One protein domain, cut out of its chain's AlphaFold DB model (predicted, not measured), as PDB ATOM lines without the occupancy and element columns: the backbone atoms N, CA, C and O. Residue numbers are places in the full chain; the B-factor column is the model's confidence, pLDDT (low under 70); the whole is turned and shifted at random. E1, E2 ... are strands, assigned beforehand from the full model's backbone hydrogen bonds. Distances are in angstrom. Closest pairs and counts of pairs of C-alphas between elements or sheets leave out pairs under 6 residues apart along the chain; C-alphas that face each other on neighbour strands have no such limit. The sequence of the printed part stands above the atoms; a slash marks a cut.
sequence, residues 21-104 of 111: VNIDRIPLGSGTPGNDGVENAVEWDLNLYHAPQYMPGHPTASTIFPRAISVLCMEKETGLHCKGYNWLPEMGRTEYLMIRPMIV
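What this domain is: This is residues 21 to 104 of the 111 residues of an uncharacterized protein of Polaromonas naphthalenivorans (strain CJ2) (UniProt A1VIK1). A single six-stranded sheet curls into a small, nearly closed barrel, its edge strands E3 and E6 coming close together, and three long links gather beyond one end of it. The printed part has 84 residues, with no named helix and six named strands, E1 to E6, in the mixed order E3 E2 E1 E5 E4 E6. It is all strand, though under half of the residues, 36, are in named elements. It is compact, with a radius of gyration of the C-alphas of 12.0 A and spans of 37 by 28 by 18 A.

Where its parts are: E1, residues 21 to 24, begins at C-alpha 21 (45.190, -7.327, 33.766). E2 is residues 38 to 45, 20.8 A long, and E3 residues 48 to 50. E4, residues 67 to 76, is 26.0 A long and bends by 58 degrees at residue 72. E5 is residues 79 to 82; E6, residues 97 to 103, 18.5 A long, ends at C-alpha 103 (45.715, 0.175, 24.801).

How they stand to each other: E1, E2 and E3 form a meander, each strand the antiparallel neighbour of the one before, with N 39 and O 23 at 2.8 A and N 50 and O 42 at 2.8 A. E1 is parallel to E5, N 22 to O 80 being 2.8 A. E5 and E4 are an antiparallel hairpin, N 74 to O 81 being 2.8 A. E4 is parallel to E6, N 71 to O 100 being 3.0 A. In this folded sheet, bent back on itself, E3 E2 E1 face E4 E6 with E5 as the hinge; the closest C-alphas of E3 and E6, Tyr 49 and Ile 99, are 5.0 A apart.

The domain as a whole: The C-alphas farthest apart, Gly 57 and Glu 77, are 37.9 A apart. The printed part has no cut. The links E1 to E2, E3 to E4 and E5 to E6 are long. Residues 59 to 65 and residue 94 are under 70 in pLDDT.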
ATOM      1  N   VAL A  21      46.315  -7.693  34.634       93.44
ATOM      2  CA  VAL A  21      45.190  -7.327  33.766       93.44
ATOM      3  C   VAL A  21      43.904  -7.458  34.564       93.44
ATOM      4  O   VAL A  21      43.525  -8.540  35.001       93.44
ATOM      5  N   ASN A  22      43.245  -6.331  34.787       94.56
ATOM      6  CA  ASN A  22      41.950  -6.250  35.442       94.56
ATOM      7  C   ASN A  22      40.903  -5.861  34.411       94.56
ATOM      8  O   ASN A  22      41.113  -4.920  33.652       94.56
ATOM      9  N   ILE A  23      39.773  -6.552  34.402       93.50
ATOM     10  CA  ILE A  23      38.654  -6.258  33.515       93.50
ATOM     11  C   ILE A  23      37.407  -5.944  34.330       93.50
ATOM     12  O   ILE A  23      37.112  -6.645  35.296       93.50
ATOM     13  N   ASP A  24      36.673  -4.904  33.953       93.94
ATOM     14  CA  ASP A  24      35.390  -4.596  34.576       93.94
ATOM     15  C   ASP A  24      34.437  -5.784  34.427       93.94
ATOM     16  O   ASP A  24      34.312  -6.392  33.353       93.94
ATOM     17  N   ARG A  25      33.764  -6.126  35.526       91.69
ATOM     18  CA  ARG A  25      32.703  -7.125  35.513       91.69
ATOM     19  C   ARG A  25      31.479  -6.522  34.846       91.69
ATOM     20  O   ARG A  25      30.966  -5.494  35.279       91.69
ATOM     21  N   ILE A  26      31.012  -7.185  33.798       88.56
ATOM     22  CA  ILE A  26      29.794  -6.823  33.087       88.56
ATOM     23  C   ILE A  26      28.801  -7.970  33.277       88.56
ATOM     24  O   ILE A  26      29.141  -9.120  32.979       88.56
ATOM     25  N   PRO A  27      27.579  -7.700  33.773       83.31
ATOM     26  CA  PRO A  27      26.550  -8.723  33.896       83.31
ATOM     27  C   PRO A  27      26.349  -9.464  32.573       83.31
ATOM     28  O   PRO A  27      26.151  -8.837  31.538       83.31
ATOM     29  N   LEU A  28      26.394 -10.800  32.618       78.31
ATOM     30  CA  LEU A  28      26.277 -11.661  31.430       78.31
ATOM     31  C   LEU A  28      27.346 -11.394  30.350       78.31
ATOM     32  O   LEU A  28      27.144 -11.688  29.175       78.31
ATOM     33  N   GLY A  29      28.487 -10.834  30.745       85.31
ATOM     34  CA  GLY A  29      29.599 -10.505  29.868       85.31
ATOM     35  C   GLY A  29      30.925 -10.964  30.455       85.31
ATOM     36  O   GLY A  29      31.136 -12.154  30.695       85.31
ATOM     37  N   SER A  30      31.833 -10.016  30.667       88.44
ATOM     38  CA  SER A  30      33.117 -10.262  31.317       88.44
ATOM     39  C   SER A  30      32.978 -10.512  32.819       88.44
ATOM     40  O   SER A  30      32.353  -9.729  33.532       88.44
ATOM     41  N   GLY A  31      33.660 -11.544  33.315       86.69
ATOM     42  CA  GLY A  31      33.812 -11.807  34.743       86.69
ATOM     43  C   GLY A  31      32.836 -12.836  35.307       86.69
ATOM     44  O   GLY A  31      31.889 -13.290  34.660       86.69
ATOM     45  N   THR A  32      33.095 -13.217  36.557       83.94
ATOM     46  CA  THR A  32      32.251 -14.163  37.291       83.94
ATOM     47  C   THR A  32      30.892 -13.526  37.608       83.94
ATOM     48  O   THR A  32      30.862 -12.484  38.271       83.94
ATOM     49  N   PRO A  33      29.761 -14.131  37.200       77.75
ATOM     50  CA  PRO A  33      28.439 -13.582  37.490       77.75
ATOM     51  C   PRO A  33      28.136 -13.505  38.983       77.75
ATOM     52  O   PRO A  33      28.571 -14.351  39.762       77.75
ATOM     53  N   GLY A  34      27.337 -12.507  39.362       78.00
ATOM     54  CA  GLY A  34      26.950 -12.264  40.754       78.00
ATOM     55  C   GLY A  34      27.971 -11.467  41.569       78.00
ATOM     56  O   GLY A  34      27.720 -11.222  42.744       78.00
ATOM     57  N   ASN A  35      29.083 -11.043  40.957       81.75
ATOM     58  CA  ASN A  35      30.085 -10.179  41.575       81.75
ATOM     59  C   ASN A  35      30.160  -8.821  40.862       81.75
ATOM     60  O   ASN A  35      30.092  -8.760  39.635       81.75
ATOM     61  N   ASP A  36      30.402  -7.760  41.632       84.88
ATOM     62  CA  ASP A  36      30.643  -6.404  41.124       84.88
ATOM     63  C   ASP A  36      32.147  -6.088  41.034       84.88
ATOM     64  O   ASP A  36      32.995  -6.822  41.550       84.88
ATOM     65  N   GLY A  37      32.505  -4.973  40.395       90.69
ATOM     66  CA  GLY A  37      33.878  -4.457  40.364       90.69
ATOM     67  C   GLY A  37      34.724  -5.043  39.233       90.69
ATOM     68  O   GLY A  37      34.277  -5.082  38.094       90.69
ATOM     69  N   VAL A  38      35.955  -5.470  39.538       91.81
ATOM     70  CA  VAL A  38      36.935  -5.935  38.537       91.81
ATOM     71  C   VAL A  38      37.330  -7.397  38.729       91.81
ATOM     72  O   VAL A  38      37.565  -7.847  39.852       91.81
ATOM     73  N   GLU A  39      37.440  -8.126  37.626       90.88
ATOM     74  CA  GLU A  39      37.960  -9.488  37.551       90.88
ATOM     75  C   GLU A  39      39.433  -9.470  37.148       90.88
ATOM     76  O   GLU A  39      39.829  -8.714  36.258       90.88
ATOM     77  N   ASN A  40      40.245 -10.316  37.776       92.25
ATOM     78  CA  ASN A  40      41.615 -10.505  37.324       92.25
ATOM     79  C   ASN A  40      41.621 -11.452  36.117       92.25
ATOM     80  O   ASN A  40      41.217 -12.609  36.224       92.25
ATOM     81  N   ALA A  41      42.068 -10.951  34.968       91.12
ATOM     82  CA  ALA A  41      42.240 -11.749  33.769       91.12
ATOM     83  C   ALA A  41      43.625 -12.412  33.793       91.12
ATOM     84  O   ALA A  41      44.652 -11.749  33.956       91.12
ATOM     85  N   VAL A  42      43.639 -13.730  33.626       90.50
ATOM     86  CA  VAL A  42      44.846 -14.557  33.641       90.50
ATOM     87  C   VAL A  42      45.410 -14.628  32.230       90.50
ATOM     88  O   VAL A  42      44.660 -14.835  31.280       90.50
ATOM     89  N   GLU A  43      46.720 -14.459  32.067       90.06
ATOM     90  CA  GLU A  43      47.345 -14.633  30.756       90.06
ATOM     91  C   GLU A  43      47.199 -16.087  30.288       90.06
ATOM     92  O   GLU A  43      47.551 -17.027  30.999       90.06
ATOM     93  N   TRP A  44      46.635 -16.254  29.096       86.62
ATOM     94  CA  TRP A  44      46.451 -17.543  28.442       86.62
ATOM     95  C   TRP A  44      47.623 -17.860  27.509       86.62
ATOM     96  O   TRP A  44      48.169 -18.958  27.546       86.62
ATOM     97  N   ASP A  45      47.986 -16.898  26.659       86.81
ATOM     98  CA  ASP A  45      49.083 -16.970  25.688       86.81
ATOM     99  C   ASP A  45      49.438 -15.544  25.237       86.81
ATOM    100  O   ASP A  45      48.584 -14.681  25.346       86.81
ATOM    101  N   LEU A  46      50.638 -15.287  24.715       86.69
ATOM    102  CA  LEU A  46      51.148 -14.010  24.161       86.69
ATOM    103  C   LEU A  46      50.153 -12.810  24.109       86.69
ATOM    104  O   LEU A  46      49.616 -12.483  23.043       86.69
ATOM    105  N   ASN A  47      49.959 -12.091  25.228       87.25
ATOM    106  CA  ASN A  47      49.041 -10.933  25.359       87.25
ATOM    107  C   ASN A  47      47.543 -11.219  25.092       87.25
ATOM    108  O   ASN A  47      46.771 -10.328  24.721       87.25
ATOM    109  N   LEU A  48      47.126 -12.464  25.261       90.81
ATOM    110  CA  LEU A  48      45.753 -12.932  25.313       90.81
ATOM    111  C   LEU A  48      45.441 -13.321  26.746       90.81
ATOM    112  O   LEU A  48      46.140 -14.127  27.355       90.81
ATOM    113  N   TYR A  49      44.353 -12.774  27.264       91.38
ATOM    114  CA  TYR A  49      43.965 -12.962  28.651       91.38
ATOM    115  C   TYR A  49      42.606 -13.633  28.724       91.38
ATOM    116  O   TYR A  49      41.685 -13.284  27.988       91.38
ATOM    117  N   HIS A  50      42.469 -14.580  29.634       88.62
ATOM    118  CA  HIS A  50      41.208 -15.206  29.954       88.62
ATOM    119  C   HIS A  50      40.667 -14.633  31.261       88.62
ATOM    120  O   HIS A  50      41.330 -14.663  32.296       88.62
ATOM    121  N   ALA A  51      39.441 -14.125  31.221       86.00
ATOM    122  CA  ALA A  51      38.659 -13.839  32.417       86.00
ATOM    123  C   ALA A  51      37.544 -14.887  32.515       86.00
ATOM    124  O   ALA A  51      36.978 -15.213  31.470       86.00
ATOM    125  N   PRO A  52      37.191 -15.397  33.709       74.44
ATOM    126  CA  PRO A  52      36.017 -16.247  33.876       74.44
ATOM    127  C   PRO A  52      34.776 -15.591  33.273       74.44
ATOM    128  O   PRO A  52      34.570 -14.391  33.439       74.44
ATOM    129  N   GLN A  53      33.968 -16.366  32.557       75.06
ATOM    130  CA  GLN A  53      32.793 -15.864  31.849       75.06
ATOM    131  C   GLN A  53      31.696 -16.926  31.886       75.06
ATOM    132  O   GLN A  53      31.886 -18.051  31.416       75.06
ATOM    133  N   TYR A  54      30.529 -16.565  32.411       70.38
ATOM    134  CA  TYR A  54      29.378 -17.459  32.444       70.38
ATOM    135  C   TYR A  54      28.119 -16.706  32.025       70.38
ATOM    136  O   TYR A  54      27.732 -15.721  32.650       70.38
ATOM    137  N   MET A  55      27.463 -17.197  30.973       71.50
ATOM    138  CA  MET A  55      26.132 -16.744  30.585       71.50
ATOM    139  C   MET A  55      25.141 -17.902  30.761       71.50
ATOM    140  O   MET A  55      25.270 -18.926  30.084       71.50
ATOM    141  N   PRO A  56      24.146 -17.767  31.658       73.25
ATOM    142  CA  PRO A  56      23.121 -18.782  31.852       73.25
ATOM    143  C   PRO A  56      22.412 -19.136  30.541       73.25
ATOM    144  O   PRO A  56      22.081 -18.258  29.749       73.25
ATOM    145  N   GLY A  57      22.154 -20.427  30.321       73.44
ATOM    146  CA  GLY A  57      21.416 -20.912  29.148       73.44
ATOM    147  C   GLY A  57      22.241 -21.042  27.864       73.44
ATOM    148  O   GLY A  57      21.727 -21.563  26.875       73.44
ATOM    149  N   HIS A  58      23.516 -20.645  27.875       71.75
ATOM    150  CA  HIS A  58      24.409 -20.810  26.735       71.75
ATOM    151  C   HIS A  58      25.480 -21.868  27.012       71.75
ATOM    152  O   HIS A  58      26.059 -21.900  28.097       71.75
ATOM    153  N   PRO A  59      25.750 -22.767  26.051       64.19
ATOM    154  CA  PRO A  59      26.661 -23.872  26.273       64.19
ATOM    155  C   PRO A  59      28.094 -23.344  26.382       64.19
ATOM    156  O   PRO A  59      28.636 -22.788  25.427       64.19
ATOM    157  N   THR A  60      28.751 -23.604  27.508       62.44
ATOM    158  CA  THR A  60      30.076 -23.046  27.806       62.44
ATOM    159  C   THR A  60      31.241 -23.916  27.314       62.44
ATOM    160  O   THR A  60      32.205 -23.347  26.831       62.44
ATOM    161  N   ALA A  61      31.073 -25.249  27.294       59.38
ATOM    162  CA  ALA A  61      32.059 -26.295  26.931       59.38
ATOM    163  C   ALA A  61      32.962 -26.114  25.666       59.38
ATOM    164  O   ALA A  61      32.946 -25.134  24.926       59.38
ATOM    165  N   SER A  62      33.759 -27.143  25.358       53.31
ATOM    166  CA  SER A  62      34.940 -27.031  24.489       53.31
ATOM    167  C   SER A  62      34.712 -26.669  23.015       53.31
ATOM    168  O   SER A  62      33.972 -27.346  22.299       53.31
ATOM    169  N   THR A  63      35.403 -25.629  22.538       53.59
ATOM    170  CA  THR A  63      35.801 -25.467  21.129       53.59
ATOM    171  C   THR A  63      37.298 -25.719  21.004       53.59
ATOM    172  O   THR A  63      38.075 -25.204  21.800       53.59
ATOM    173  N   ILE A  64      37.708 -26.456  19.965       61.75
ATOM    174  CA  ILE A  64      39.119 -26.782  19.671       61.75
ATOM    175  C   ILE A  64      39.976 -25.514  19.464       61.75
ATOM    176  O   ILE A  64      41.188 -25.556  19.650       61.75
ATOM    177  N   PHE A  65      39.356 -24.380  19.115       67.81
ATOM    178  CA  PHE A  65      40.051 -23.134  18.801       67.81
ATOM    179  C   PHE A  65      39.582 -21.981  19.699       67.81
ATOM    180  O   PHE A  65      38.394 -21.639  19.652       67.81
ATOM    181  N   PRO A  66      40.482 -21.359  20.486       75.19
ATOM    182  CA  PRO A  66      40.160 -20.152  21.232       75.19
ATOM    183  C   PRO A  66      39.890 -18.986  20.280       75.19
ATOM    184  O   PRO A  66      40.500 -18.866  19.214       75.19
ATOM    185  N   ARG A  67      38.960 -18.113  20.666       83.38
ATOM    186  CA  ARG A  67      38.665 -16.865  19.951       83.38
ATOM    187  C   ARG A  67      39.204 -15.694  20.746       83.38
ATOM    188  O   ARG A  67      39.332 -15.788  21.957       83.38
ATOM    189  N   ALA A  68      39.494 -14.587  20.074       88.38
ATOM    190  CA  ALA A  68      39.939 -13.371  20.737       88.38
ATOM    191  C   ALA A  68      39.076 -12.181  20.323       88.38
ATOM    192  O   ALA A  68      38.869 -11.959  19.129       88.38
ATOM    193  N   ILE A  69      38.631 -11.396  21.299       89.31
ATOM    194  CA  ILE A  69      38.027 -10.078  21.080       89.31
ATOM    195  C   ILE A  69      38.973  -8.984  21.553       89.31
ATOM    196  O   ILE A  69      39.793  -9.200  22.440       89.31
ATOM    197  N   SER A  70      38.855  -7.799  20.962       93.44
ATOM    198  CA  SER A  70      39.607  -6.635  21.430       93.44
ATOM    199  C   SER A  70      38.816  -5.913  22.512       93.44
ATOM    200  O   SER A  70      37.641  -5.613  22.309       93.44
ATOM    201  N   VAL A  71      39.456  -5.613  23.639       93.69
ATOM    202  CA  VAL A  71      38.850  -4.845  24.736       93.69
ATOM    203  C   VAL A  71      39.716  -3.629  25.010       93.69
ATOM    204  O   VAL A  71      40.940  -3.734  25.076       93.69
ATOM    205  N   LEU A  72      39.083  -2.466  25.156       96.50
ATOM    206  CA  LEU A  72      39.787  -1.233  25.485       96.50
ATOM    207  C   LEU A  72      40.379  -1.338  26.886       96.50
ATOM    208  O   LEU A  72      39.654  -1.631  27.840       96.50
ATOM    209  N   CYS A  73      41.671  -1.050  27.001       95.75
ATOM    210  CA  CYS A  73      42.396  -1.066  28.261       95.75
ATOM    211  C   CYS A  73      43.237   0.203  28.418       95.75
ATOM    212  O   CYS A  73      43.776   0.723  27.447       95.75
ATOM    213  N   MET A  74      43.364   0.688  29.647       96.12
ATOM    214  CA  MET A  74      44.271   1.769  30.019       96.12
ATOM    215  C   MET A  74      45.401   1.216  30.878       96.12
ATOM    216  O   MET A  74      45.167   0.378  31.752       96.12
ATOM    217  N   GLU A  75      46.604   1.737  30.674       94.62
ATOM    218  CA  GLU A  75      47.712   1.511  31.598       94.62
ATOM    219  C   GLU A  75      47.441   2.213  32.937       94.62
ATOM    220  O   GLU A  75      46.950   3.346  33.000       94.62
ATOM    221  N   LYS A  76      47.736   1.504  34.023       91.31
ATOM    222  CA  LYS A  76      47.663   1.940  35.418       91.31
ATOM    223  C   LYS A  76      48.961   1.550  36.117       91.31
ATOM    224  O   LYS A  76      49.702   0.701  35.635       91.31
ATOM    225  N   GLU A  77      49.206   2.125  37.292       87.44
ATOM    226  CA  GLU A  77      50.407   1.833  38.092       87.44
ATOM    227  C   GLU A  77      50.585   0.334  38.390       87.44
ATOM    228  O   GLU A  77      51.707  -0.149  38.505       87.44
ATOM    229  N   THR A  78      49.479  -0.411  38.488       86.06
ATOM    230  CA  THR A  78      49.463  -1.840  38.831       86.06
ATOM    231  C   THR A  78      49.363  -2.781  37.624       86.06
ATOM    232  O   THR A  78      49.460  -3.997  37.797       86.06
ATOM    233  N   GLY A  79      49.181  -2.258  36.406       91.31
ATOM    234  CA  GLY A  79      49.012  -3.059  35.191       91.31
ATOM    235  C   GLY A  79      47.992  -2.469  34.217       91.31
ATOM    236  O   GLY A  79      47.939  -1.258  34.020       91.31
ATOM    237  N   LEU A  80      47.178  -3.315  33.589       94.31
ATOM    238  CA  LEU A  80      46.135  -2.898  32.653       94.31
ATOM    239  C   LEU A  80      44.761  -2.932  33.316       94.31
ATOM    240  O   LEU A  80      44.402  -3.894  33.991       94.31
ATOM    241  N   HIS A  81      43.963  -1.900  33.069       95.31
ATOM    242  CA  HIS A  81      42.557  -1.861  33.448       95.31
ATOM    243  C   HIS A  81      41.680  -1.772  32.197       95.31
ATOM    244  O   HIS A  81      41.816  -0.831  31.418       95.31
ATOM    245  N   CYS A  82      40.795  -2.743  32.006       95.12
ATOM    246  CA  CYS A  82      40.005  -2.958  30.801       95.12
ATOM    247  C   CYS A  82      38.507  -2.771  31.072       95.12
ATOM    248  O   CYS A  82      38.000  -3.273  32.066       95.12
ATOM    249  N   LYS A  83      37.784  -2.136  30.141       93.75
ATOM    250  CA  LYS A  83      36.390  -1.657  30.305       93.75
ATOM    251  C   LYS A  83      35.307  -2.751  30.447       93.75
ATOM    252  O   LYS A  83      34.123  -2.453  30.569       93.75
ATOM    253  N   GLY A  84      35.681  -4.025  30.358       90.62
ATOM    254  CA  GLY A  84      34.714  -5.114  30.232       90.62
ATOM    255  C   GLY A  84      34.029  -5.152  28.866       90.62
ATOM    256  O   GLY A  84      34.264  -4.311  27.995       90.62
ATOM    257  N   TYR A  85      33.206  -6.173  28.646       88.25
ATOM    258  CA  TYR A  85      32.413  -6.318  27.425       88.25
ATOM    259  C   TYR A  85      31.128  -7.096  27.704       88.25
ATOM    260  O   TYR A  85      31.086  -7.945  28.591       88.25
ATOM    261  N   ASN A  86      30.091  -6.828  26.913       86.94
ATOM    262  CA  ASN A  86      28.912  -7.688  26.857       86.94
ATOM    263  C   ASN A  86      29.233  -8.888  25.975       86.94
ATOM    264  O   ASN A  86      29.724  -8.702  24.861       86.94
ATOM    265  N   TRP A  87      28.955 -10.098  26.446       82.69
ATOM    266  CA  TRP A  87      29.081 -11.282  25.610       82.69
ATOM    267  C   TRP A  87      27.822 -11.459  24.756       82.69
ATOM    268  O   TRP A  87      26.712 -11.152  25.186       82.69
ATOM    269  N   LEU A  88      28.000 -11.951  23.531       79.25
ATOM    270  CA  LEU A  88      26.919 -12.274  22.605       79.25
ATOM    271  C   LEU A  88      27.181 -13.666  22.018       79.25
ATOM    272  O   LEU A  88      28.344 -13.988  21.746       79.25
ATOM    273  N   PRO A  89      26.141 -14.482  21.767       76.94
ATOM    274  CA  PRO A  89      26.305 -15.838  21.241       76.94
ATOM    275  C   PRO A  89      27.153 -15.924  19.965       76.94
ATOM    276  O   PRO A  89      27.924 -16.871  19.796       76.94
ATOM    277  N   GLU A  90      27.071 -14.925  19.081       78.25
ATOM    278  CA  GLU A  90      27.869 -14.856  17.851       78.25
ATOM    279  C   GLU A  90      29.384 -14.713  18.080       78.25
ATOM    280  O   GLU A  90      30.175 -15.111  17.218       78.25
ATOM    281  N   MET A  91      29.816 -14.211  19.245       78.38
ATOM    282  CA  MET A  91      31.240 -14.112  19.591       78.38
ATOM    283  C   MET A  91      31.880 -15.489  19.792       78.38
ATOM    284  O   MET A  91      33.103 -15.625  19.744       78.38
ATOM    285  N   GLY A  92      31.061 -16.532  19.939       74.56
ATOM    286  CA  GLY A  92      31.489 -17.881  20.276       74.56
ATOM    287  C   GLY A  92      31.369 -18.141  21.771       74.56
ATOM    288  O   GLY A  92      30.845 -17.328  22.516       74.56
ATOM    289  N   ARG A  93      31.818 -19.310  22.215       75.00
ATOM    290  CA  ARG A  93      31.587 -19.797  23.581       75.00
ATOM    291  C   ARG A  93      32.500 -19.085  24.578       75.00
ATOM    292  O   ARG A  93      33.670 -18.855  24.284       75.00
ATOM    293  N   THR A  94      31.966 -18.773  25.754       69.50
ATOM    294  CA  THR A  94      32.617 -17.921  26.759       69.50
ATOM    295  C   THR A  94      33.886 -18.529  27.368       69.50
ATOM    296  O   THR A  94      34.897 -17.855  27.490       69.50
ATOM    297  N   GLU A  95      33.927 -19.830  27.663       70.06
ATOM    298  CA  GLU A  95      35.128 -20.470  28.249       70.06
ATOM    299  C   GLU A  95      36.390 -20.347  27.370       70.06
ATOM    300  O   GLU A  95      37.502 -20.534  27.854       70.06
ATOM    301  N   TYR A  96      36.232 -19.992  26.089       72.38
ATOM    302  CA  TYR A  96      37.313 -19.867  25.109       72.38
ATOM    303  C   TYR A  96      37.416 -18.475  24.489       72.38
ATOM    304  O   TYR A  96      38.122 -18.304  23.488       72.38
ATOM    305  N   LEU A  97      36.712 -17.487  25.045       82.69
ATOM    306  CA  LEU A  97      36.847 -16.109  24.611       82.69
ATOM    307  C   LEU A  97      37.997 -15.459  25.375       82.69
ATOM    308  O   LEU A  97      37.942 -15.223  26.584       82.69
ATOM    309  N   MET A  98      39.055 -15.191  24.630       89.19
ATOM    310  CA  MET A  98      40.233 -14.488  25.090       89.19
ATOM    311  C   MET A  98      40.085 -13.001  24.804       89.19
ATOM    312  O   MET A  98      39.457 -12.564  23.837       89.19
ATOM    313  N   ILE A  99      40.706 -12.210  25.653       91.69
ATOM    314  CA  ILE A  99      40.733 -10.766  25.566       91.69
ATOM    315  C   ILE A  99      42.097 -10.373  25.030       91.69
ATOM    316  O   ILE A  99      43.127 -10.725  25.603       91.69
ATOM    317  N   ARG A 100      42.097  -9.616  23.936       93.88
ATOM    318  CA  ARG A 100      43.263  -8.899  23.437       93.88
ATOM    319  C   ARG A 100      43.158  -7.439  23.888       93.88
ATOM    320  O   ARG A 100      42.219  -6.756  23.471       93.88
ATOM    321  N   PRO A 101      44.090  -6.940  24.711       94.38
ATOM    322  CA  PRO A 101      44.081  -5.545  25.116       94.38
ATOM    323  C   PRO A 101      44.286  -4.614  23.919       94.38
ATOM    324  O   PRO A 101      45.200  -4.799  23.117       94.38
ATOM    325  N   MET A 102      43.450  -3.587  23.823       95.56
ATOM    326  CA  MET A 102      43.647  -2.438  22.948       95.56
ATOM    327  C   MET A 102      43.964  -1.236  23.832       95.56
ATOM    328  O   MET A 102      43.072  -0.680  24.475       95.56
ATOM    329  N   ILE A 103      45.245  -0.876  23.899       95.69
ATOM    330  CA  ILE A 103      45.715   0.175  24.801       95.69
ATOM    331  C   ILE A 103      45.247   1.543  24.307       95.69
ATOM    332  O   ILE A 103      45.520   1.940  23.172       95.69
ATOM    333  N   VAL A 104      44.551   2.271  25.177       96.19
ATOM    334  CA  VAL A 104      44.086   3.642  24.957       96.19
ATOM    335  C   VAL A 104      44.545   4.544  26.098       96.19
ATOM    336  O   VAL A 104      44.732   4.094  27.226       96.19
TER     337      VAL A 104